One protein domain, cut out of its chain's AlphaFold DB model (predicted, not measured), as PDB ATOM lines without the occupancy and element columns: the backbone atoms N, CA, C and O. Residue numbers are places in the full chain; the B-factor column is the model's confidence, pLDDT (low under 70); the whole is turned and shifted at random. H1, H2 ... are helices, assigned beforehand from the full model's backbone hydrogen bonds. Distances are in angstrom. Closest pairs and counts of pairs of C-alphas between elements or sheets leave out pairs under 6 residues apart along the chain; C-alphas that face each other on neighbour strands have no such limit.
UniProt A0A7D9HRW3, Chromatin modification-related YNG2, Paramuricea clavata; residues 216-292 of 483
ATOM      1  N   GLN A 216      14.492  48.904 -46.460       85.62
ATOM      2  CA  GLN A 216      15.606  49.045 -45.528       85.62
ATOM      3  C   GLN A 216      16.956  49.019 -46.255       85.62
ATOM      4  O   GLN A 216      17.801  49.876 -46.013       85.62
ATOM      5  N   ARG A 217      17.149  48.084 -47.192       84.62
ATOM      6  CA  ARG A 217      18.379  47.990 -47.995       84.62
ATOM      7  C   ARG A 217      18.531  49.171 -48.949       84.62
ATOM      8  O   ARG A 217      19.651  49.623 -49.179       84.62
ATOM      9  N   GLN A 218      17.431  49.697 -49.482       84.00
ATOM     10  CA  GLN A 218      17.441  50.904 -50.305       84.00
ATOM     11  C   GLN A 218      17.903  52.112 -49.489       84.00
ATOM     12  O   GLN A 218      18.819  52.809 -49.920       84.00
ATOM     13  N   LYS A 219      17.386  52.285 -48.265       88.00
ATOM     14  CA  LYS A 219      17.883  53.311 -47.336       88.00
ATOM     15  C   LYS A 219      19.377  53.148 -47.072       88.00
ATOM     16  O   LYS A 219      20.121  54.108 -47.229       88.00
ATOM     17  N   GLU A 220      19.839  51.943 -46.732       88.62
ATOM     18  CA  GLU A 220      21.276  51.671 -46.547       88.62
ATOM     19  C   GLU A 220      22.094  52.045 -47.795       88.62
ATOM     20  O   GLU A 220      23.145  52.677 -47.686       88.62
ATOM     21  N   THR A 221      21.590  51.708 -48.983       85.94
ATOM     22  CA  THR A 221      22.224  52.021 -50.270       85.94
ATOM     23  C   THR A 221      22.316  53.526 -50.511       85.94
ATOM     24  O   THR A 221      23.343  54.018 -50.981       85.94
ATOM     25  N   ASP A 222      21.275  54.282 -50.178       89.12
ATOM     26  CA  ASP A 222      21.270  55.733 -50.352       89.12
ATOM     27  C   ASP A 222      22.218  56.431 -49.370       89.12
ATOM     28  O   ASP A 222      22.956  57.338 -49.766       89.12
ATOM     29  N   LEU A 223      22.305  55.944 -48.129       93.69
ATOM     30  CA  LEU A 223      23.327  56.393 -47.180       93.69
ATOM     31  C   LEU A 223      24.744  56.069 -47.688       93.69
ATOM     32  O   LEU A 223      25.636  56.913 -47.595       93.69
ATOM     33  N   LEU A 224      24.956  54.893 -48.291       91.50
ATOM     34  CA  LEU A 224      26.241  54.524 -48.892       91.50
ATOM     35  C   LEU A 224      26.607  55.445 -50.066       91.50
ATOM     36  O   LEU A 224      27.756  55.871 -50.185       91.50
ATOM     37  N   LYS A 225      25.645  55.814 -50.923       90.38
ATOM     38  CA  LYS A 225      25.881  56.789 -52.005       90.38
ATOM     39  C   LYS A 225      26.333  58.138 -51.449       90.38
ATOM     40  O   LYS A 225      27.248  58.737 -52.014       90.38
ATOM     41  N   ILE A 226      25.738  58.598 -50.344       93.75
ATOM     42  CA  ILE A 226      26.170  59.821 -49.652       93.75
ATOM     43  C   ILE A 226      27.596  59.656 -49.117       93.75
ATOM     44  O   ILE A 226      28.433  60.528 -49.342       93.75
ATOM     45  N   PHE A 227      27.905  58.531 -48.472       94.69
ATOM     46  CA  PHE A 227      29.252  58.248 -47.975       94.69
ATOM     47  C   PHE A 227      30.309  58.283 -49.094       94.69
ATOM     48  O   PHE A 227      31.358  58.912 -48.942       94.69
ATOM     49  N   LEU A 228      30.022  57.672 -50.247       90.94
ATOM     50  CA  LEU A 228      30.957  57.597 -51.371       90.94
ATOM     51  C   LEU A 228      31.065  58.928 -52.130       90.94
ATOM     52  O   LEU A 228      32.169  59.440 -52.320       90.94
ATOM     53  N   LYS A 229      29.931  59.510 -52.538       90.06
ATOM     54  CA  LYS A 229      29.857  60.612 -53.518       90.06
ATOM     55  C   LYS A 229      29.233  61.909 -52.987       90.06
ATOM     56  O   LYS A 229      29.137  62.878 -53.731       90.06
ATOM     57  N   GLY A 230      28.761  61.938 -51.743       87.81
ATOM     58  CA  GLY A 230      28.164  63.135 -51.146       87.81
ATOM     59  C   GLY A 230      29.176  64.268 -50.953       87.81
ATOM     60  O   GLY A 230      30.377  64.025 -50.840       87.81
ATOM     61  N   SER A 231      28.687  65.508 -50.873       91.12
ATOM     62  CA  SER A 231      29.508  66.663 -50.484       91.12
ATOM     63  C   SER A 231      30.056  66.498 -49.062       91.12
ATOM     64  O   SER A 231      29.516  65.720 -48.269       91.12
ATOM     65  N   LYS A 232      31.101  67.262 -48.712       92.12
ATOM     66  CA  LYS A 232      31.672  67.274 -47.350       92.12
ATOM     67  C   LYS A 232      30.582  67.487 -46.291       92.12
ATOM     68  O   LYS A 232      30.501  66.720 -45.335       92.12
ATOM     69  N   GLU A 233      29.683  68.442 -46.519       94.38
ATOM     70  CA  GLU A 233      28.548  68.728 -45.636       94.38
ATOM     71  C   GLU A 233      27.593  67.531 -45.488       94.38
ATOM     72  O   GLU A 233      27.255  67.136 -44.370       94.38
ATOM     73  N   LYS A 234      27.206  66.880 -46.595       93.88
ATOM     74  CA  LYS A 234      26.323  65.702 -46.554       93.88
ATOM     75  C   LYS A 234      26.971  64.517 -45.838       93.88
ATOM     76  O   LYS A 234      26.277  63.800 -45.120       93.88
ATOM     77  N   LYS A 235      28.284  64.318 -45.991       94.12
ATOM     78  CA  LYS A 235      29.028  63.282 -45.255       94.12
ATOM     79  C   LYS A 235      29.097  63.593 -43.757       94.12
ATOM     80  O   LYS A 235      28.867  62.697 -42.953       94.12
ATOM     81  N   LEU A 236      29.324  64.854 -43.376       94.38
ATOM     82  CA  LEU A 236      29.285  65.292 -41.974       94.38
ATOM     83  C   LEU A 236      27.896  65.105 -41.357       94.38
ATOM     84  O   LEU A 236      27.778  64.637 -40.224       94.38
ATOM     85  N   LYS A 237      26.838  65.430 -42.106       96.00
ATOM     86  CA  LYS A 237      25.454  65.186 -41.694       96.00
ATOM     87  C   LYS A 237      25.188  63.691 -41.504       96.00
ATOM     88  O   LYS A 237      24.672  63.302 -40.462       96.00
ATOM     89  N   LEU A 238      25.625  62.850 -42.446       95.00
ATOM     90  CA  LEU A 238      25.517  61.393 -42.340       95.00
ATOM     91  C   LEU A 238      26.226  60.850 -41.089       95.00
ATOM     92  O   LEU A 238      25.646  60.032 -40.381       95.00
ATOM     93  N   ALA A 239      27.439  61.325 -40.793       94.75
ATOM     94  CA  ALA A 239      28.192  60.919 -39.608       94.75
ATOM     95  C   ALA A 239      27.483  61.293 -38.293       94.75
ATOM     96  O   ALA A 239      27.546  60.538 -37.326       94.75
ATOM     97  N   LYS A 240      26.778  62.432 -38.261       95.88
ATOM     98  CA  LYS A 240      26.003  62.882 -37.092       95.88
ATOM     99  C   LYS A 240      24.677  62.138 -36.939       95.88
ATOM    100  O   LYS A 240      24.334  61.728 -35.837       95.88
ATOM    101  N   GLU A 241      23.925  61.986 -38.026       96.44
ATOM    102  CA  GLU A 241      22.567  61.426 -37.998       96.44
ATOM    103  C   GLU A 241      22.556  59.894 -37.987       96.44
ATOM    104  O   GLU A 241      21.650  59.289 -37.420       96.44
ATOM    105  N   ASN A 242      23.557  59.250 -38.595       95.62
ATOM    106  CA  ASN A 242      23.649  57.794 -38.715       95.62
ATOM    107  C   ASN A 242      25.062  57.283 -38.354       95.62
ATOM    108  O   ASN A 242      25.704  56.621 -39.177       95.62
ATOM    109  N   PRO A 243      25.561  57.538 -37.128       95.44
ATOM    110  CA  PRO A 243      26.953  57.262 -36.752       95.44
ATOM    111  C   PRO A 243      27.329  55.779 -36.864       95.44
ATOM    112  O   PRO A 243      28.436  55.447 -37.277       95.44
ATOM    113  N   VAL A 244      26.398  54.871 -36.552       95.25
ATOM    114  CA  VAL A 244      26.628  53.418 -36.633       95.25
ATOM    115  C   VAL A 244      26.841  52.968 -38.081       95.25
ATOM    116  O   VAL A 244      27.791  52.243 -38.369       95.25
ATOM    117  N   MET A 245      25.984  53.416 -39.004       93.94
ATOM    118  CA  MET A 245      26.116  53.077 -40.426       93.94
ATOM    119  C   MET A 245      27.334  53.749 -41.054       93.94
ATOM    120  O   MET A 245      28.035  53.112 -41.834       93.94
ATOM    121  N   PHE A 246      27.620  55.000 -40.683       95.38
ATOM    122  CA  PHE A 246      28.818  55.698 -41.137       95.38
ATOM    123  C   PHE A 246      30.086  54.932 -40.746       95.38
ATOM    124  O   PHE A 246      30.888  54.607 -41.618       95.38
ATOM    125  N   LYS A 247      30.204  54.530 -39.473       95.19
ATOM    126  CA  LYS A 247      31.330  53.725 -38.981       95.19
ATOM    127  C   LYS A 247      31.459  52.394 -39.728       95.19
ATOM    128  O   LYS A 247      32.552  52.028 -40.146       95.19
ATOM    129  N   LYS A 248      30.342  51.697 -39.967       93.75
ATOM    130  CA  LYS A 248      30.328  50.459 -40.767       93.75
ATOM    131  C   LYS A 248      30.860  50.688 -42.187       93.75
ATOM    132  O   LYS A 248      31.596  49.847 -42.708       93.75
ATOM    133  N   PHE A 249      30.490  51.796 -42.833       94.88
ATOM    134  CA  PHE A 249      31.004  52.141 -44.159       94.88
ATOM    135  C   PHE A 249      32.497  52.455 -44.130       94.88
ATOM    136  O   PHE A 249      33.213  51.960 -44.996       94.88
ATOM    137  N   GLU A 250      32.976  53.203 -43.134       94.62
ATOM    138  CA  GLU A 250      34.407  53.473 -42.951       94.62
ATOM    139  C   GLU A 250      35.210  52.187 -42.768       94.62
ATOM    140  O   GLU A 250      36.190  51.969 -43.476       94.62
ATOM    141  N   GLU A 251      34.760  51.300 -41.880       93.38
ATOM    142  CA  GLU A 251      35.385  50.002 -41.627       93.38
ATOM    143  C   GLU A 251      35.429  49.144 -42.899       93.38
ATOM    144  O   GLU A 251      36.478  48.614 -43.272       93.38
ATOM    145  N   THR A 252      34.311  49.060 -43.625       91.94
ATOM    146  CA  THR A 252      34.229  48.307 -44.887       91.94
ATOM    147  C   THR A 252      35.142  48.910 -45.958       91.94
ATOM    148  O   THR A 252      35.822  48.185 -46.689       91.94
ATOM    149  N   TRP A 253      35.188  50.239 -46.055       92.81
ATOM    150  CA  TRP A 253      36.028  50.944 -47.017       92.81
ATOM    151  C   TRP A 253      37.518  50.789 -46.698       92.81
ATOM    152  O   TRP A 253      38.317  50.563 -47.606       92.81
ATOM    153  N   ALA A 254      37.886  50.819 -45.417       91.38
ATOM    154  CA  ALA A 254      39.246  50.558 -44.956       91.38
ATOM    155  C   ALA A 254      39.688  49.124 -45.282       91.38
ATOM    156  O   ALA A 254      40.794  48.915 -45.783       91.38
ATOM    157  N   VAL A 255      38.806  48.135 -45.081       92.88
ATOM    158  CA  VAL A 255      39.047  46.743 -45.498       92.88
ATOM    159  C   VAL A 255      39.268  46.655 -47.006       92.88
ATOM    160  O   VAL A 255      40.224  46.012 -47.439       92.88
ATOM    161  N   ARG A 256      38.422  47.314 -47.809       92.12
ATOM    162  CA  ARG A 256      38.593  47.373 -49.268       92.12
ATOM    163  C   ARG A 256      39.964  47.938 -49.630       92.12
ATOM    164  O   ARG A 256      40.682  47.290 -50.377       92.12
ATOM    165  N   GLU A 257      40.339  49.105 -49.110       90.38
ATOM    166  CA  GLU A 257      41.618  49.756 -49.438       90.38
ATOM    167  C   GLU A 257      42.837  48.918 -49.035       90.38
ATOM    168  O   GLU A 257      43.812  48.861 -49.782       90.38
ATOM    169  N   LYS A 258      42.771  48.231 -47.888       90.88
ATOM    170  CA  LYS A 258      43.843  47.346 -47.411       90.88
ATOM    171  C   LYS A 258      43.995  46.084 -48.263       90.88
ATOM    172  O   LYS A 258      45.091  45.542 -48.358       90.88
ATOM    173  N   HIS A 259      42.904  45.605 -48.858       92.38
ATOM    174  CA  HIS A 259      42.894  44.395 -49.682       92.38
ATOM    175  C   HIS A 259      43.014  44.658 -51.179       92.38
ATOM    176  O   HIS A 259      43.290  43.727 -51.933       92.38
ATOM    177  N   MET A 260      42.779  45.888 -51.631       91.50
ATOM    178  CA  MET A 260      42.784  46.209 -53.049       91.50
ATOM    179  C   MET A 260      44.189  46.092 -53.626       91.50
ATOM    180  O   MET A 260      45.119  46.764 -53.182       91.50
ATOM    181  N   LEU A 261      44.319  45.249 -54.646       86.69
ATOM    182  CA  LEU A 261      45.559  45.085 -55.385       86.69
ATOM    183  C   LEU A 261      45.783  46.327 -56.265       86.69
ATOM    184  O   LEU A 261      44.916  46.688 -57.062       86.69
ATOM    185  N   LYS A 262      46.909  47.022 -56.068       84.44
ATOM    186  CA  LYS A 262      47.215  48.311 -56.731       84.44
ATOM    187  C   LYS A 262      48.200  48.166 -57.888       84.44
ATOM    188  O   LYS A 262      48.252  49.027 -58.758       84.44
ATOM    189  N   ASP A 263      48.936  47.067 -57.923       83.06
ATOM    190  CA  ASP A 263      49.881  46.655 -58.960       83.06
ATOM    191  C   ASP A 263      49.192  45.921 -60.121       83.06
ATOM    192  O   ASP A 263      49.782  45.061 -60.757       83.06
ATOM    193  N   VAL A 264      47.937  46.262 -60.421       84.25
ATOM    194  CA  VAL A 264      47.194  45.765 -61.588       84.25
ATOM    195  C   VAL A 264      46.476  46.924 -62.279       84.25
ATOM    196  O   VAL A 264      46.275  47.970 -61.657       84.25
ATOM    197  N   PRO A 265      46.043  46.784 -63.546       82.31
ATOM    198  CA  PRO A 265      45.222  47.787 -64.219       82.31
ATOM    199  C   PRO A 265      43.859  47.981 -63.528       82.31
ATOM    200  O   PRO A 265      42.854  47.410 -63.941       82.31
ATOM    201  N   THR A 266      43.794  48.815 -62.487       79.69
ATOM    202  CA  THR A 266      42.609  48.978 -61.615       79.69
ATOM    203  C   THR A 266      41.359  49.500 -62.329       79.69
ATOM    204  O   THR A 266      40.250  49.342 -61.823       79.69
ATOM    205  N   LYS A 267      41.511  50.086 -63.525       79.19
ATOM    206  CA  LYS A 267      40.392  50.442 -64.417       79.19
ATOM    207  C   LYS A 267      39.663  49.220 -64.986       79.19
ATOM    208  O   LYS A 267      38.496  49.331 -65.340       79.19
ATOM    209  N   TYR A 268      40.358  48.092 -65.103       80.12
ATOM    210  CA  TYR A 268      39.879  46.872 -65.757       80.12
ATOM    211  C   TYR A 268      39.741  45.709 -64.783       80.12
ATOM    212  O   TYR A 268      38.895  44.841 -64.971       80.12
ATOM    213  N   ILE A 269      40.579  45.685 -63.749       82.69
ATOM    214  CA  ILE A 269      40.660  44.589 -62.797       82.69
ATOM    215  C   ILE A 269      40.371  45.133 -61.410       82.69
ATOM    216  O   ILE A 269      41.130  45.926 -60.852       82.69
ATOM    217  N   PHE A 270      39.270  44.657 -60.841       85.00
ATOM    218  CA  PHE A 270      38.970  44.814 -59.431       85.00
ATOM    219  C   PHE A 270      39.320  43.511 -58.715       85.00
ATOM    220  O   PHE A 270      38.605  42.520 -58.842       85.00
ATOM    221  N   PHE A 271      40.436  43.505 -57.985       85.81
ATOM    222  CA  PHE A 271      40.914  42.325 -57.267       85.81
ATOM    223  C   PHE A 271      41.199  42.662 -55.803       85.81
ATOM    224  O   PHE A 271      41.896  43.636 -55.505       85.81
ATOM    225  N   LEU A 272      40.651  41.855 -54.890       88.69
ATOM    226  CA  LEU A 272      40.856  41.978 -53.449       88.69
ATOM    227  C   LEU A 272      41.610  40.752 -52.935       88.69
ATOM    228  O   LEU A 272      41.159  39.621 -53.111       88.69
ATOM    229  N   ARG A 273      42.731  40.978 -52.252       87.44
ATOM    230  CA  ARG A 273      43.554  39.935 -51.637       87.44
ATOM    231  C   ARG A 273      43.516  40.066 -50.121       87.44
ATOM    232  O   ARG A 273      43.720  41.151 -49.586       87.44
ATOM    233  N   CYS A 274      43.287  38.954 -49.423       89.44
ATOM    234  CA  CYS A 274      43.366  38.928 -47.961       89.44
ATOM    235  C   CYS A 274      44.768  39.358 -47.501       89.44
ATOM    236  O   CYS A 274      45.764  38.815 -47.979       89.44
ATOM    237  N   CYS A 275      44.845  40.321 -46.577       90.25
ATOM    238  CA  CYS A 275      46.127  40.795 -46.043       90.25
ATOM    239  C   CYS A 275      46.690  39.882 -44.945       90.25
ATOM    240  O   CYS A 275      47.901  39.834 -44.778       90.25
ATOM    241  N   TYR A 276      45.824  39.153 -44.226       90.81
ATOM    242  CA  TYR A 276      46.181  38.310 -43.073       90.81
ATOM    243  C   TYR A 276      46.906  39.047 -41.932       90.81
ATOM    244  O   TYR A 276      47.580  38.416 -41.128       90.81
ATOM    245  N   ASN A 277      46.767  40.373 -41.847       90.81
ATOM    246  CA  ASN A 277      47.299  41.143 -40.724       90.81
ATOM    247  C   ASN A 277      46.382  41.009 -39.496       90.81
ATOM    248  O   ASN A 277      45.158  41.034 -39.647       90.81
ATOM    249  N   ASP A 278      46.972  40.981 -38.300       87.19
ATOM    250  CA  ASP A 278      46.264  40.799 -37.020       87.19
ATOM    251  C   ASP A 278      45.219  41.892 -36.724       87.19
ATOM    252  O   ASP A 278      44.196  41.639 -36.094       87.19
ATOM    253  N   ASP A 279      45.444  43.114 -37.214       90.44
ATOM    254  CA  ASP A 279      44.547  44.267 -37.065       90.44
ATOM    255  C   ASP A 279      43.402  44.284 -38.099       90.44
ATOM    256  O   ASP A 279      42.582  45.204 -38.127       90.44
ATOM    257  N   CYS A 280      43.345  43.307 -39.006       92.19
ATOM    258  CA  CYS A 280      42.299  43.245 -40.014       92.19
ATOM    259  C   CYS A 280      40.983  42.717 -39.426       92.19
ATOM    260  O   CYS A 280      40.924  41.623 -38.872       92.19
ATOM    261  N   ILE A 281      39.887  43.448 -39.641       91.88
ATOM    262  CA  ILE A 281      38.541  43.025 -39.220       91.88
ATOM    263  C   ILE A 281      37.918  41.948 -40.130       91.88
ATOM    264  O   ILE A 281      36.833  41.451 -39.846       91.88
ATOM    265  N   HIS A 282      38.552  41.611 -41.259       90.38
ATOM    266  CA  HIS A 282      37.996  40.657 -42.218       90.38
ATOM    267  C   HIS A 282      38.135  39.211 -41.705       90.38
ATOM    268  O   HIS A 282      39.264  38.772 -41.473       90.38
ATOM    269  N   PRO A 283      37.042  38.424 -41.620       89.25
ATOM    270  CA  PRO A 283      37.073  37.097 -41.001       89.25
ATOM    271  C   PRO A 283      38.084  36.126 -41.621       89.25
ATOM    272  O   PRO A 283      38.775  35.416 -40.895       89.25
ATOM    273  N   LYS A 284      38.245  36.120 -42.957       87.56
ATOM    274  CA  LYS A 284      39.246  35.241 -43.599       87.56
ATOM    275  C   LYS A 284      40.686  35.669 -43.302       87.56
ATOM    276  O   LYS A 284      41.571  34.828 -43.326       87.56
ATOM    277  N   CYS A 285      40.929  36.951 -43.022       91.12
ATOM    278  CA  CYS A 285      42.252  37.415 -42.600       91.12
ATOM    279  C   CYS A 285      42.546  36.983 -41.159       91.12
ATOM    280  O   CYS A 285      43.650  36.530 -40.885       91.12
ATOM    281  N   GLN A 286      41.544  37.061 -40.277       91.50
ATOM    282  CA  GLN A 286      41.645  36.653 -38.868       91.50
ATOM    283  C   GLN A 286      41.833  35.143 -38.688       91.50
ATOM    284  O   GLN A 286      42.476  34.714 -37.737       91.50
ATOM    285  N   ALA A 287      41.310  34.335 -39.614       88.62
ATOM    286  CA  ALA A 287      41.533  32.889 -39.638       88.62
ATOM    287  C   ALA A 287      43.000  32.497 -39.920       88.62
ATOM    288  O   ALA A 287      43.360  31.330 -39.776       88.62
ATOM    289  N   GLY A 288      43.843  33.459 -40.305       87.25
ATOM    290  CA  GLY A 288      45.239  33.231 -40.647       87.25
ATOM    291  C   GLY A 288      45.428  32.711 -42.070       87.25
ATOM    292  O   GLY A 288      44.483  32.388 -42.793       87.25
ATOM    293  N   ARG A 289      46.691  32.670 -42.501       87.50
ATOM    294  CA  ARG A 289      47.045  32.182 -43.835       87.50
ATOM    295  C   ARG A 289      46.877  30.655 -43.885       87.50
ATOM    296  O   ARG A 289      47.429  29.981 -43.014       87.50
ATOM    297  N   PRO A 290      46.175  30.100 -44.889       85.56
ATOM    298  CA  PRO A 290      46.084  28.653 -45.064       85.56
ATOM    299  C   PRO A 290      47.472  28.010 -45.198       85.56
ATOM    300  O   PRO A 290      48.378  28.624 -45.767       85.56
ATOM    301  N   GLN A 291      47.632  26.787 -44.680       82.94
ATOM    302  CA  GLN A 291      48.875  26.018 -44.846       82.94
ATOM    303  C   GLN A 291      49.085  25.612 -46.308       82.94
ATOM    304  O   GLN A 291      50.204  25.695 -46.815       82.94
ATOM    305  N   ASP A 292      48.003  25.235 -46.986       82.31
ATOM    306  CA  ASP A 292      48.035  24.881 -48.399       82.31
ATOM    307  C   ASP A 292      47.910  26.123 -49.298       82.31
ATOM    308  O   ASP A 292      47.168  27.059 -48.973       82.31
TER     309      ASP A 292
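This is residues 216 to 292 of the 483 residues of the protein "Chromatin modification-related YNG2" of Paramuricea clavata (UniProt A0A7D9HRW3). A helical hairpin, H1 and H2, makes one end, and the longest helix, H3, leads from it to an end of long loop and short H4, where residues 263 to 268 stick out. The printed part has 77 residues with four named helices in the order H1, H2, H3, H4, no named strand: all helix. It is loose, radius of gyration of the C-alphas 15.3 A, and spans 46 by 28 by 22 A.

H1, residues 216 to 229, touches H2, residues 232 to 241, with residues 223 to 227 alone; the closest C-alphas, of Phe 227 and Lys 235, are 5.7 A apart. This hairpin runs opposite ways at a steep tilt of 36 degrees, only just past shallow. H3, residues 243 to 259, touches H1 with residues 245 to 249 alone, the same way at a steep tilt of 62 degrees; the closest C-alphas, of Leu 224 and Phe 249, are 7.1 A apart. H2 and H3 only just touch, only at the corner, with 3 pairs of C-alphas within 8 A, the closest Ala 239 and Phe 246, 5.5 A. H4, residues 283 to 286, is apart from H1, H2 and H3. In H1, H2 and H3 every O i to N i+4 pair is within hydrogen-bond range; H4 is too short for one.

H1 begins at C-alpha 216 (15.606, 49.045, -45.528) and is 20.0 A long from first to last C-alpha; H2 is 14.3 A, H3 24.2 A. H4 ends at C-alpha 286 (41.645, 36.653, -38.868).

The two C-alphas farthest apart, of Glu 233 and Asp 292, are 48.1 A apart. The printed part has no cut; the link H3 to H4 is long, 23 residues. No printed residue is under 70 in pLDDT.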